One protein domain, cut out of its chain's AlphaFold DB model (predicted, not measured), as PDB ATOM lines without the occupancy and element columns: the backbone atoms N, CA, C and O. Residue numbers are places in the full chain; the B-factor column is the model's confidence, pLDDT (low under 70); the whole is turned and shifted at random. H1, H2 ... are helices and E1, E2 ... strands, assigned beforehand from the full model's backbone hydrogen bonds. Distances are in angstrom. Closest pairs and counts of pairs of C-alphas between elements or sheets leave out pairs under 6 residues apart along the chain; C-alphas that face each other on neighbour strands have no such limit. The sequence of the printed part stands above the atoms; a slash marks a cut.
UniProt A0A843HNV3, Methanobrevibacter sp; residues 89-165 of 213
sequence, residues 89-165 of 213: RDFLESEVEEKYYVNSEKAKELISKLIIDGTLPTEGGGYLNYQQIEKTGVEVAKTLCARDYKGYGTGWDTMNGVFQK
ATOM      1  N   ARG A  89     -33.192   2.761 -14.870       81.38
ATOM      2  CA  ARG A  89     -34.501   3.352 -15.181       81.38
ATOM      3  C   ARG A  89     -35.665   2.663 -14.459       81.38
ATOM      4  O   ARG A  89     -36.658   3.319 -14.180       81.38
ATOM      5  N   ASP A  90     -35.536   1.370 -14.160       83.19
ATOM      6  CA  ASP A  90     -36.609   0.566 -13.567       83.19
ATOM      7  C   ASP A  90     -36.803   0.898 -12.074       83.19
ATOM      8  O   ASP A  90     -37.820   0.544 -11.488       83.19
ATOM      9  N   PHE A  91     -35.847   1.616 -11.471       82.88
ATOM     10  CA  PHE A  91     -35.894   2.100 -10.088       82.88
ATOM     11  C   PHE A  91     -36.353   3.562  -9.971       82.88
ATOM     12  O   PHE A  91     -36.374   4.102  -8.866       82.88
ATOM     13  N   LEU A  92     -36.673   4.233 -11.085       83.00
ATOM     14  CA  LEU A  92     -37.105   5.629 -11.062       83.00
ATOM     15  C   LEU A  92     -38.595   5.757 -10.759       83.00
ATOM     16  O   LEU A  92     -39.428   5.040 -11.310       83.00
ATOM     17  N   GLU A  93     -38.929   6.737  -9.926       82.19
ATOM     18  CA  GLU A  93     -40.310   7.143  -9.681       82.19
ATOM     19  C   GLU A  93     -40.840   7.976 -10.860       82.19
ATOM     20  O   GLU A  93     -40.131   8.817 -11.417       82.19
ATOM     21  N   SER A  94     -42.100   7.753 -11.243       80.88
ATOM     22  CA  SER A  94     -42.739   8.471 -12.357       80.88
ATOM     23  C   SER A  94     -43.070   9.927 -12.030       80.88
ATOM     24  O   SER A  94     -43.125  10.766 -12.928       80.88
ATOM     25  N   GLU A  95     -43.312  10.224 -10.754       82.12
ATOM     26  CA  GLU A  95     -43.645  11.551 -10.245       82.12
ATOM     27  C   GLU A  95     -42.848  11.795  -8.964       82.12
ATOM     28  O   GLU A  95     -42.931  11.006  -8.030       82.12
ATOM     29  N   VAL A  96     -42.081  12.886  -8.922       82.56
ATOM     30  CA  VAL A  96     -41.280  13.284  -7.755       82.56
ATOM     31  C   VAL A  96     -41.577  14.734  -7.384       82.56
ATOM     32  O   VAL A  96     -41.969  15.540  -8.227       82.56
ATOM     33  N   GLU A  97     -41.393  15.089  -6.112       77.62
ATOM     34  CA  GLU A  97     -41.562  16.473  -5.651       77.62
ATOM     35  C   GLU A  97     -40.582  17.441  -6.342       77.62
ATOM     36  O   GLU A  97     -39.428  17.097  -6.600       77.62
ATOM     37  N   GLU A  98     -40.995  18.703  -6.526       78.25
ATOM     38  CA  GLU A  98     -40.200  19.749  -7.203       78.25
ATOM     39  C   GLU A  98     -38.781  19.909  -6.618       78.25
ATOM     40  O   GLU A  98     -37.824  20.194  -7.334       78.25
ATOM     41  N   LYS A  99     -38.620  19.664  -5.310       79.38
ATOM     42  CA  LYS A  99     -37.330  19.761  -4.603       79.38
ATOM     43  C   LYS A  99     -36.254  18.799  -5.127       79.38
ATOM     44  O   LYS A  99     -35.078  19.025  -4.858       79.38
ATOM     45  N   TYR A 100     -36.647  17.728  -5.819       74.00
ATOM     46  CA  TYR A 100     -35.727  16.757  -6.414       74.00
ATOM     47  C   TYR A 100     -35.243  17.175  -7.807       74.00
ATOM     48  O   TYR A 100     -34.250  16.631  -8.293       74.00
ATOM     49  N   TYR A 101     -35.884  18.160  -8.443       75.69
ATOM     50  CA  TYR A 101     -35.421  18.695  -9.716       75.69
ATOM     51  C   TYR A 101     -34.275  19.684  -9.505       75.69
ATOM     52  O   TYR A 101     -34.328  20.601  -8.684       75.69
ATOM     53  N   VAL A 102     -33.222  19.536 -10.308       71.19
ATOM     54  CA  VAL A 102     -32.091  20.469 -10.313       71.19
ATOM     55  C   VAL A 102     -32.506  21.756 -11.036       71.19
ATOM     56  O   VAL A 102     -32.267  21.926 -12.231       71.19
ATOM     57  N   ASN A 103     -33.115  22.693 -10.311       67.38
ATOM     58  CA  ASN A 103     -33.526  23.996 -10.842       67.38
ATOM     59  C   ASN A 103     -32.367  25.009 -10.809       67.38
ATOM     60  O   ASN A 103     -32.406  26.017 -10.106       67.38
ATOM     61  N   SER A 104     -31.298  24.717 -11.554       73.00
ATOM     62  CA  SER A 104     -30.192  25.658 -11.761       73.00
ATOM     63  C   SER A 104     -30.178  26.166 -13.199       73.00
ATOM     64  O   SER A 104     -30.429  25.402 -14.131       73.00
ATOM     65  N   GLU A 105     -29.841  27.443 -13.390       74.12
ATOM     66  CA  GLU A 105     -29.720  28.051 -14.726       74.12
ATOM     67  C   GLU A 105     -28.765  27.246 -15.621       74.12
ATOM     68  O   GLU A 105     -29.059  26.940 -16.772       74.12
ATOM     69  N   LYS A 106     -27.673  26.760 -15.025       68.31
ATOM     70  CA  LYS A 106     -26.673  25.919 -15.691       68.31
ATOM     71  C   LYS A 106     -27.232  24.572 -16.153       68.31
ATOM     72  O   LYS A 106     -26.877  24.110 -17.233       68.31
ATOM     73  N   ALA A 107     -28.099  23.933 -15.364       70.69
ATOM     74  CA  ALA A 107     -28.747  22.685 -15.768       70.69
ATOM     75  C   ALA A 107     -29.709  22.910 -16.947       70.69
ATOM     76  O   ALA A 107     -29.733  22.102 -17.872       70.69
ATOM     77  N   LYS A 108     -30.440  24.034 -16.961       71.12
ATOM     78  CA  LYS A 108     -31.323  24.412 -18.079       71.12
ATOM     79  C   LYS A 108     -30.542  24.706 -19.358       71.12
ATOM     80  O   LYS A 108     -30.934  24.238 -20.427       71.12
ATOM     81  N   GLU A 109     -29.424  25.424 -19.255       73.56
ATOM     82  CA  GLU A 109     -28.527  25.685 -20.388       73.56
ATOM     83  C   GLU A 109     -27.948  24.389 -20.966       73.56
ATOM     84  O   GLU A 109     -27.908  24.226 -22.186       73.56
ATOM     85  N   LEU A 110     -27.531  23.452 -20.107       71.69
ATOM     86  CA  LEU A 110     -27.014  22.151 -20.527       71.69
ATOM     87  C   LEU A 110     -28.081  21.341 -21.266       71.69
ATOM     88  O   LEU A 110     -27.838  20.896 -22.382       71.69
ATOM     89  N   ILE A 111     -29.273  21.195 -20.680       72.94
ATOM     90  CA  ILE A 111     -30.394  20.491 -21.319       72.94
ATOM     91  C   ILE A 111     -30.713  21.126 -22.679       72.94
ATOM     92  O   ILE A 111     -30.859  20.413 -23.667       72.94
ATOM     93  N   SER A 112     -30.750  22.459 -22.754       68.25
ATOM     94  CA  SER A 112     -31.020  23.180 -24.004       68.25
ATOM     95  C   SER A 112     -29.964  22.897 -25.075       68.25
ATOM     96  O   SER A 112     -30.323  22.600 -26.212       68.25
ATOM     97  N   LYS A 113     -28.672  22.924 -24.721       72.56
ATOM     98  CA  LYS A 113     -27.576  22.583 -25.645       72.56
ATOM     99  C   LYS A 113     -27.680  21.146 -26.139       72.56
ATOM    100  O   LYS A 113     -27.641  20.912 -27.338       72.56
ATOM    101  N   LEU A 114     -27.901  20.196 -25.233       71.38
ATOM    102  CA  LEU A 114     -28.008  18.778 -25.580       71.38
ATOM    103  C   LEU A 114     -29.205  18.482 -26.503       71.38
ATOM    104  O   LEU A 114     -29.118  17.596 -27.356       71.38
ATOM    105  N   ILE A 115     -30.313  19.220 -26.354       68.94
ATOM    106  CA  ILE A 115     -31.470  19.139 -27.259       68.94
ATOM    107  C   ILE A 115     -31.109  19.705 -28.638       68.94
ATOM    108  O   ILE A 115     -31.424  19.080 -29.648       68.94
ATOM    109  N   ILE A 116     -30.455  20.872 -28.684       68.06
ATOM    110  CA  ILE A 116     -30.066  21.552 -29.931       68.06
ATOM    111  C   ILE A 116     -29.058  20.716 -30.727       68.06
ATOM    112  O   ILE A 116     -29.202  20.575 -31.940       68.06
ATOM    113  N   ASP A 117     -28.081  20.125 -30.043       69.56
ATOM    114  CA  ASP A 117     -27.005  19.351 -30.663       69.56
ATOM    115  C   ASP A 117     -27.460  17.940 -31.090       69.56
ATOM    116  O   ASP A 117     -26.693  17.198 -31.701       69.56
ATOM    117  N   GLY A 118     -28.700  17.543 -30.765       64.75
ATOM    118  CA  GLY A 118     -29.259  16.226 -31.095       64.75
ATOM    119  C   GLY A 118     -28.550  15.054 -30.408       64.75
ATOM    120  O   GLY A 118     -28.730  13.904 -30.806       64.75
ATOM    121  N   THR A 119     -27.729  15.334 -29.393       68.12
ATOM    122  CA  THR A 119     -26.903  14.351 -28.674       68.12
ATOM    123  C   THR A 119     -27.656  13.650 -27.548       68.12
ATOM    124  O   THR A 119     -27.202  12.614 -27.060       68.12
ATOM    125  N   LEU A 120     -28.812  14.186 -27.145       67.75
ATOM    126  CA  LEU A 120     -29.714  13.553 -26.188       67.75
ATOM    127  C   LEU A 120     -30.356  12.298 -26.810       67.75
ATOM    128  O   LEU A 120     -31.136  12.424 -27.759       67.75
ATOM    129  N   PRO A 121     -30.064  11.088 -26.294       66.50
ATOM    130  CA  PRO A 121     -30.712   9.877 -26.775       66.50
ATOM    131  C   PRO A 121     -32.214   9.910 -26.461       66.50
ATOM    132  O   PRO A 121     -32.656  10.535 -25.496       66.50
ATOM    133  N   THR A 122     -33.009   9.218 -27.280       64.69
ATOM    134  CA  THR A 122     -34.466   9.107 -27.098       64.69
ATOM    135  C   THR A 122     -34.842   8.443 -25.778       64.69
ATOM    136  O   THR A 122     -35.840   8.814 -25.162       64.69
ATOM    137  N   GLU A 123     -34.033   7.483 -25.341       68.88
ATOM    138  CA  GLU A 123     -34.189   6.765 -24.084       68.88
ATOM    139  C   GLU A 123     -32.857   6.144 -23.639       68.88
ATOM    140  O   GLU A 123     -31.949   5.947 -24.452       68.88
ATOM    141  N   GLY A 124     -32.752   5.824 -22.350       71.81
ATOM    142  CA  GLY A 124     -31.647   5.052 -21.780       71.81
ATOM    143  C   GLY A 124     -30.862   5.807 -20.712       71.81
ATOM    144  O   GLY A 124     -31.122   6.974 -20.426       71.81
ATOM    145  N   GLY A 125     -29.902   5.131 -20.085       76.94
ATOM    146  CA  GLY A 125     -29.015   5.756 -19.105       76.94
ATOM    147  C   GLY A 125     -27.735   6.309 -19.728       76.94
ATOM    148  O   GLY A 125     -27.352   5.978 -20.856       76.94
ATOM    149  N   GLY A 126     -27.050   7.158 -18.976       81.19
ATOM    150  CA  GLY A 126     -25.774   7.720 -19.378       81.19
ATOM    151  C   GLY A 126     -25.002   8.379 -18.244       81.19
ATOM    152  O   GLY A 126     -25.466   8.491 -17.109       81.19
ATOM    153  N   TYR A 127     -23.794   8.810 -18.592       81.38
ATOM    154  CA  TYR A 127     -22.893   9.556 -17.727       81.38
ATOM    155  C   TYR A 127     -22.746  10.973 -18.259       81.38
ATOM    156  O   TYR A 127     -22.383  11.170 -19.420       81.38
ATOM    157  N   LEU A 128     -23.033  11.954 -17.412       77.56
ATOM    158  CA  LEU A 128     -23.085  13.364 -17.785       77.56
ATOM    159  C   LEU A 128     -22.396  14.235 -16.742       77.56
ATOM    160  O   LEU A 128     -22.454  13.974 -15.542       77.56
ATOM    161  N   ASN A 129     -21.738  15.283 -17.214       74.94
ATOM    162  CA  ASN A 129     -21.196  16.355 -16.387       74.94
ATOM    163  C   ASN A 129     -21.842  17.682 -16.820       74.94
ATOM    164  O   ASN A 129     -22.651  17.715 -17.747       74.94
ATOM    165  N   TYR A 130     -21.491  18.792 -16.169       70.44
ATOM    166  CA  TYR A 130     -22.068  20.101 -16.510       70.44
ATOM    167  C   TYR A 130     -21.828  20.584 -17.952       70.44
ATOM    168  O   TYR A 130     -22.448  21.565 -18.355       70.44
ATOM    169  N   GLN A 131     -20.905  19.981 -18.702       69.38
ATOM    170  CA  GLN A 131     -20.503  20.451 -20.029       69.38
ATOM    171  C   GLN A 131     -20.991  19.542 -21.156       69.38
ATOM    172  O   GLN A 131     -21.277  20.046 -22.239       69.38
ATOM    173  N   GLN A 132     -21.079  18.233 -20.921       72.81
ATOM    174  CA  GLN A 132     -21.351  17.250 -21.967       72.81
ATOM    175  C   GLN A 132     -21.893  15.926 -21.413       72.81
ATOM    176  O   GLN A 132     -21.760  15.608 -20.227       72.81
ATOM    177  N   ILE A 133     -22.452  15.122 -22.318       76.00
ATOM    178  CA  ILE A 133     -22.678  13.694 -22.095       76.00
ATOM    179  C   ILE A 133     -21.384  12.958 -22.457       76.00
ATOM    180  O   ILE A 133     -20.917  13.050 -23.588       76.00
ATOM    181  N   GLU A 134     -20.806  12.220 -21.512       78.44
ATOM    182  CA  GLU A 134     -19.627  11.384 -21.775       78.44
ATOM    183  C   GLU A 134     -20.000  10.030 -22.371       78.44
ATOM    184  O   GLU A 134     -19.254   9.479 -23.179       78.44
ATOM    185  N   LYS A 135     -21.137   9.460 -21.955       79.12
ATOM    186  CA  LYS A 135     -21.572   8.137 -22.410       79.12
ATOM    187  C   LYS A 135     -23.088   8.004 -22.376       79.12
ATOM    188  O   LYS A 135     -23.718   8.434 -21.416       79.12
ATOM    189  N   THR A 136     -23.650   7.355 -23.387       80.88
ATOM    190  CA  THR A 136     -25.067   6.971 -23.481       80.88
ATOM    191  C   THR A 136     -25.202   5.449 -23.572       80.88
ATOM    192  O   THR A 136     -24.205   4.742 -23.746       80.88
ATOM    193  N   GLY A 137     -26.425   4.934 -23.422       75.25
ATOM    194  CA  GLY A 137     -26.712   3.497 -23.505       75.25
ATOM    195  C   GLY A 137     -26.177   2.700 -22.314       75.25
ATOM    196  O   GLY A 137     -25.839   1.529 -22.452       75.25
ATOM    197  N   VAL A 138     -26.031   3.343 -21.155       80.00
ATOM    198  CA  VAL A 138     -25.549   2.694 -19.935       80.00
ATOM    199  C   VAL A 138     -26.738   2.232 -19.100       80.00
ATOM    200  O   VAL A 138     -27.566   3.046 -18.709       80.00
ATOM    201  N   GLU A 139     -26.797   0.943 -18.779       82.44
ATOM    202  CA  GLU A 139     -27.872   0.374 -17.948       82.44
ATOM    203  C   GLU A 139     -27.508   0.302 -16.456       82.44
ATOM    204  O   GLU A 139     -28.392   0.330 -15.599       82.44
ATOM    205  N   VAL A 140     -26.204   0.281 -16.149       83.38
ATOM    206  CA  VAL A 140     -25.636   0.181 -14.796       83.38
ATOM    207  C   VAL A 140     -25.142   1.547 -14.315       83.38
ATOM    208  O   VAL A 140     -24.283   2.161 -14.944       83.38
ATOM    209  N   ALA A 141     -25.635   2.013 -13.171       85.56
ATOM    210  CA  ALA A 141     -25.221   3.271 -12.553       85.56
ATOM    211  C   ALA A 141     -23.781   3.220 -12.027       85.56
ATOM    212  O   ALA A 141     -23.318   2.190 -11.551       85.56
ATOM    213  N   LYS A 142     -23.085   4.354 -11.973       85.00
ATOM    214  CA  LYS A 142     -21.975   4.553 -11.030       85.00
ATOM    215  C   LYS A 142     -22.486   4.500  -9.592       85.00
ATOM    216  O   LYS A 142     -23.670   4.725  -9.333       85.00
ATOM    217  N   THR A 143     -21.573   4.275  -8.650       82.44
ATOM    218  CA  THR A 143     -21.868   4.426  -7.220       82.44
ATOM    219  C   THR A 143     -22.464   5.809  -6.946       82.44
ATOM    220  O   THR A 143     -21.841   6.823  -7.259       82.44
ATOM    221  N   LEU A 144     -23.652   5.836  -6.339       77.56
ATOM    222  CA  LEU A 144     -24.294   7.077  -5.911       77.56
ATOM    223  C   LEU A 144     -23.497   7.694  -4.761       77.56
ATOM    224  O   LEU A 144     -23.272   7.048  -3.730       77.56
ATOM    225  N   CYS A 145     -23.053   8.934  -4.932       72.44
ATOM    226  CA  CYS A 145     -22.329   9.668  -3.905       72.44
ATOM    227  C   CYS A 145     -23.283  10.569  -3.116       72.44
ATOM    228  O   CYS A 145     -24.227  11.145  -3.647       72.44
ATOM    229  N   ALA A 146     -22.968  10.807  -1.840       70.00
ATOM    230  CA  ALA A 146     -23.749  11.699  -0.976       70.00
ATOM    231  C   ALA A 146     -23.821  13.158  -1.475       70.00
ATOM    232  O   ALA A 146     -24.521  13.969  -0.883       70.00
ATOM    233  N   ARG A 147     -23.077  13.520  -2.528       69.25
ATOM    234  CA  ARG A 147     -23.094  14.848  -3.153       69.25
ATOM    235  C   ARG A 147     -24.021  14.941  -4.367       69.25
ATOM    236  O   ARG A 147     -24.264  16.056  -4.810       69.25
ATOM    237  N   ASP A 148     -24.536  13.824  -4.876       70.31
ATOM    238  CA  ASP A 148     -25.249  13.780  -6.163       70.31
ATOM    239  C   ASP A 148     -26.566  14.570  -6.115       70.31
ATOM    240  O   ASP A 148     -26.996  15.137  -7.116       70.31
ATOM    241  N   TYR A 149     -27.148  14.741  -4.921       69.81
ATOM    242  CA  TYR A 149     -28.312  15.608  -4.703       69.81
ATOM    243  C   TYR A 149     -28.045  17.097  -4.992       69.81
ATOM    244  O   TYR A 149     -28.983  17.872  -5.152       69.81
ATOM    245  N   LYS A 150     -26.775  17.529  -5.032       68.94
ATOM    246  CA  LYS A 150     -26.392  18.924  -5.316       68.94
ATOM    247  C   LYS A 150     -26.384  19.245  -6.816       68.94
ATOM    248  O   LYS A 150     -26.084  20.381  -7.182       68.94
ATOM    249  N   GLY A 151     -26.703  18.272  -7.667       66.69
ATOM    250  CA  GLY A 151     -26.703  18.403  -9.121       66.69
ATOM    251  C   GLY A 151     -25.418  17.884  -9.762       66.69
ATOM    252  O   GLY A 151     -24.665  17.116  -9.164       66.69
ATOM    253  N   TYR A 152     -25.181  18.285 -11.012       69.56
ATOM    254  CA  TYR A 152     -24.076  17.751 -11.808       69.56
ATOM    255  C   TYR A 152     -22.698  18.096 -11.215       69.56
ATOM    256  O   TYR A 152     -22.540  19.062 -10.469       69.56
ATOM    257  N   GLY A 153     -21.685  17.283 -11.516       65.62
ATOM    258  CA  GLY A 153     -20.296  17.562 -11.154       65.62
ATOM    259  C   GLY A 153     -19.662  18.592 -12.095       65.62
ATOM    260  O   GLY A 153     -20.024  18.693 -13.270       65.62
ATOM    261  N   THR A 154     -18.710  19.383 -11.590       64.62
ATOM    262  CA  THR A 154     -17.902  20.303 -12.408       64.62
ATOM    263  C   THR A 154     -16.647  19.601 -12.926       64.62
ATOM    264  O   THR A 154     -15.889  19.054 -12.129       64.62
ATOM    265  N   GLY A 155     -16.372  19.687 -14.231       65.81
ATOM    266  CA  GLY A 155     -15.139  19.159 -14.824       65.81
ATOM    267  C   GLY A 155     -15.197  17.651 -15.091       65.81
ATOM    268  O   GLY A 155     -16.002  17.218 -15.905       65.81
ATOM    269  N   TRP A 156     -14.326  16.884 -14.422       63.03
ATOM    270  CA  TRP A 156     -14.052  15.458 -14.679       63.03
ATOM    271  C   TRP A 156     -15.020  14.475 -13.997       63.03
ATOM    272  O   TRP A 156     -15.030  13.292 -14.329       63.03
ATOM    273  N   ASP A 157     -15.822  14.943 -13.037       70.81
ATOM    274  CA  ASP A 157     -16.774  14.093 -12.317       70.81
ATOM    275  C   ASP A 157     -18.095  14.003 -13.091       70.81
ATOM    276  O   ASP A 157     -18.906  14.936 -13.081       70.81
ATOM    277  N   THR A 158     -18.330  12.861 -13.741       76.69
ATOM    278  CA  THR A 158     -19.636  12.541 -14.326       76.69
ATOM    279  C   THR A 158     -20.588  11.888 -13.340       76.69
ATOM    280  O   THR A 158     -20.226  10.953 -12.623       76.69
ATOM    281  N   MET A 159     -21.834  12.347 -13.386       80.19
ATOM    282  CA  MET A 159     -22.975  11.841 -12.637       80.19
ATOM    283  C   MET A 159     -23.801  10.871 -13.479       80.19
ATOM    284  O   MET A 159     -23.745  10.874 -14.712       80.19
ATOM    285  N   ASN A 160     -24.591  10.055 -12.787       82.56
ATOM    286  CA  ASN A 160     -25.611   9.221 -13.406       82.56
ATOM    287  C   ASN A 160     -26.757  10.085 -13.933       82.56
ATOM    288  O   ASN A 160     -27.189  11.023 -13.265       82.56
ATOM    289  N   GLY A 161     -27.286   9.731 -15.096       78.62
ATOM    290  CA  GLY A 161     -28.519  10.310 -15.605       78.62
ATOM    291  C   GLY A 161     -29.296   9.296 -16.421       78.62
ATOM    292  O   GLY A 161     -28.724   8.403 -17.047       78.62
ATOM    293  N   VAL A 162     -30.614   9.443 -16.389       75.69
ATOM    294  CA  VAL A 162     -31.540   8.656 -17.192       75.69
ATOM    295  C   VAL A 162     -32.305   9.614 -18.080       75.69
ATOM    296  O   VAL A 162     -32.862  10.610 -17.622       75.69
ATOM    297  N   PHE A 163     -32.292   9.313 -19.369       75.88
ATOM    298  CA  PHE A 163     -32.971  10.077 -20.390       75.88
ATOM    299  C   PHE A 163     -34.248   9.343 -20.754       75.88
ATOM    300  O   PHE A 163     -34.237   8.160 -21.097       75.88
ATOM    301  N   GLN A 164     -35.355  10.064 -20.690       68.75
ATOM    302  CA  GLN A 164     -36.623   9.597 -21.204       68.75
ATOM    303  C   GLN A 164     -37.243  10.750 -21.968       68.75
ATOM    304  O   GLN A 164     -37.637  11.766 -21.390       68.75
ATOM    305  N   LYS A 165     -37.324  10.611 -23.289       65.12
ATOM    306  CA  LYS A 165     -38.141  11.521 -24.069       65.12
ATOM    307  C   LYS A 165     -39.591  11.276 -23.672       65.12
ATOM    308  O   LYS A 165     -40.158  10.227 -23.973       65.12
TER     309      LYS A 165
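Overview. This is residues 89 to 165 of the 213 residues of a protein of Methanobrevibacter sp (UniProt A0A843HNV3). There is little regular structure: a small three-stranded sheet with one helix, H1, set off from it, and two long stretches with no named element, residues 89 to 104, of which 93 to 98 stick out, and residues 137 to 158. The 77 printed residues hold H1, E1, E2 and E3 in that order, a mixed class with only 28 residues in named elements. The antiparallel sheet runs E2 E1 E3. The whole is compact, radius of gyration of the C-alphas 12.1 A, spanning 28 by 25 by 24 A.

Arrangement. Past residues 89 to 104 comes H1, residues 105 to 116, not on the sheet; its O i to N i+4 pairs are all within hydrogen-bond range. Next find E1, residues 123 to 128, in a hairpin with E2, residues 133 to 136; N 134 and O 127 are 2.8 A apart. E3, residues 159 to 164, is antiparallel to E1; look at N 126 and O 161, 2.8 A apart.

Along the chain. Find C-alpha 105 at (-29.720, 28.051, -14.726); H1 runs 16.5 A. E1 spans 14.4 A, E2 7.3 A, and E3 16.3 A to C-alpha 164 at (-36.623, 9.597, -21.204).

Size, cuts and confidence. The farthest C-alphas, Ile 116 and Ala 146, are 31.2 A apart. The E2 to E3 link is long. The printed part has no cut; 24 residues are under pLDDT 70.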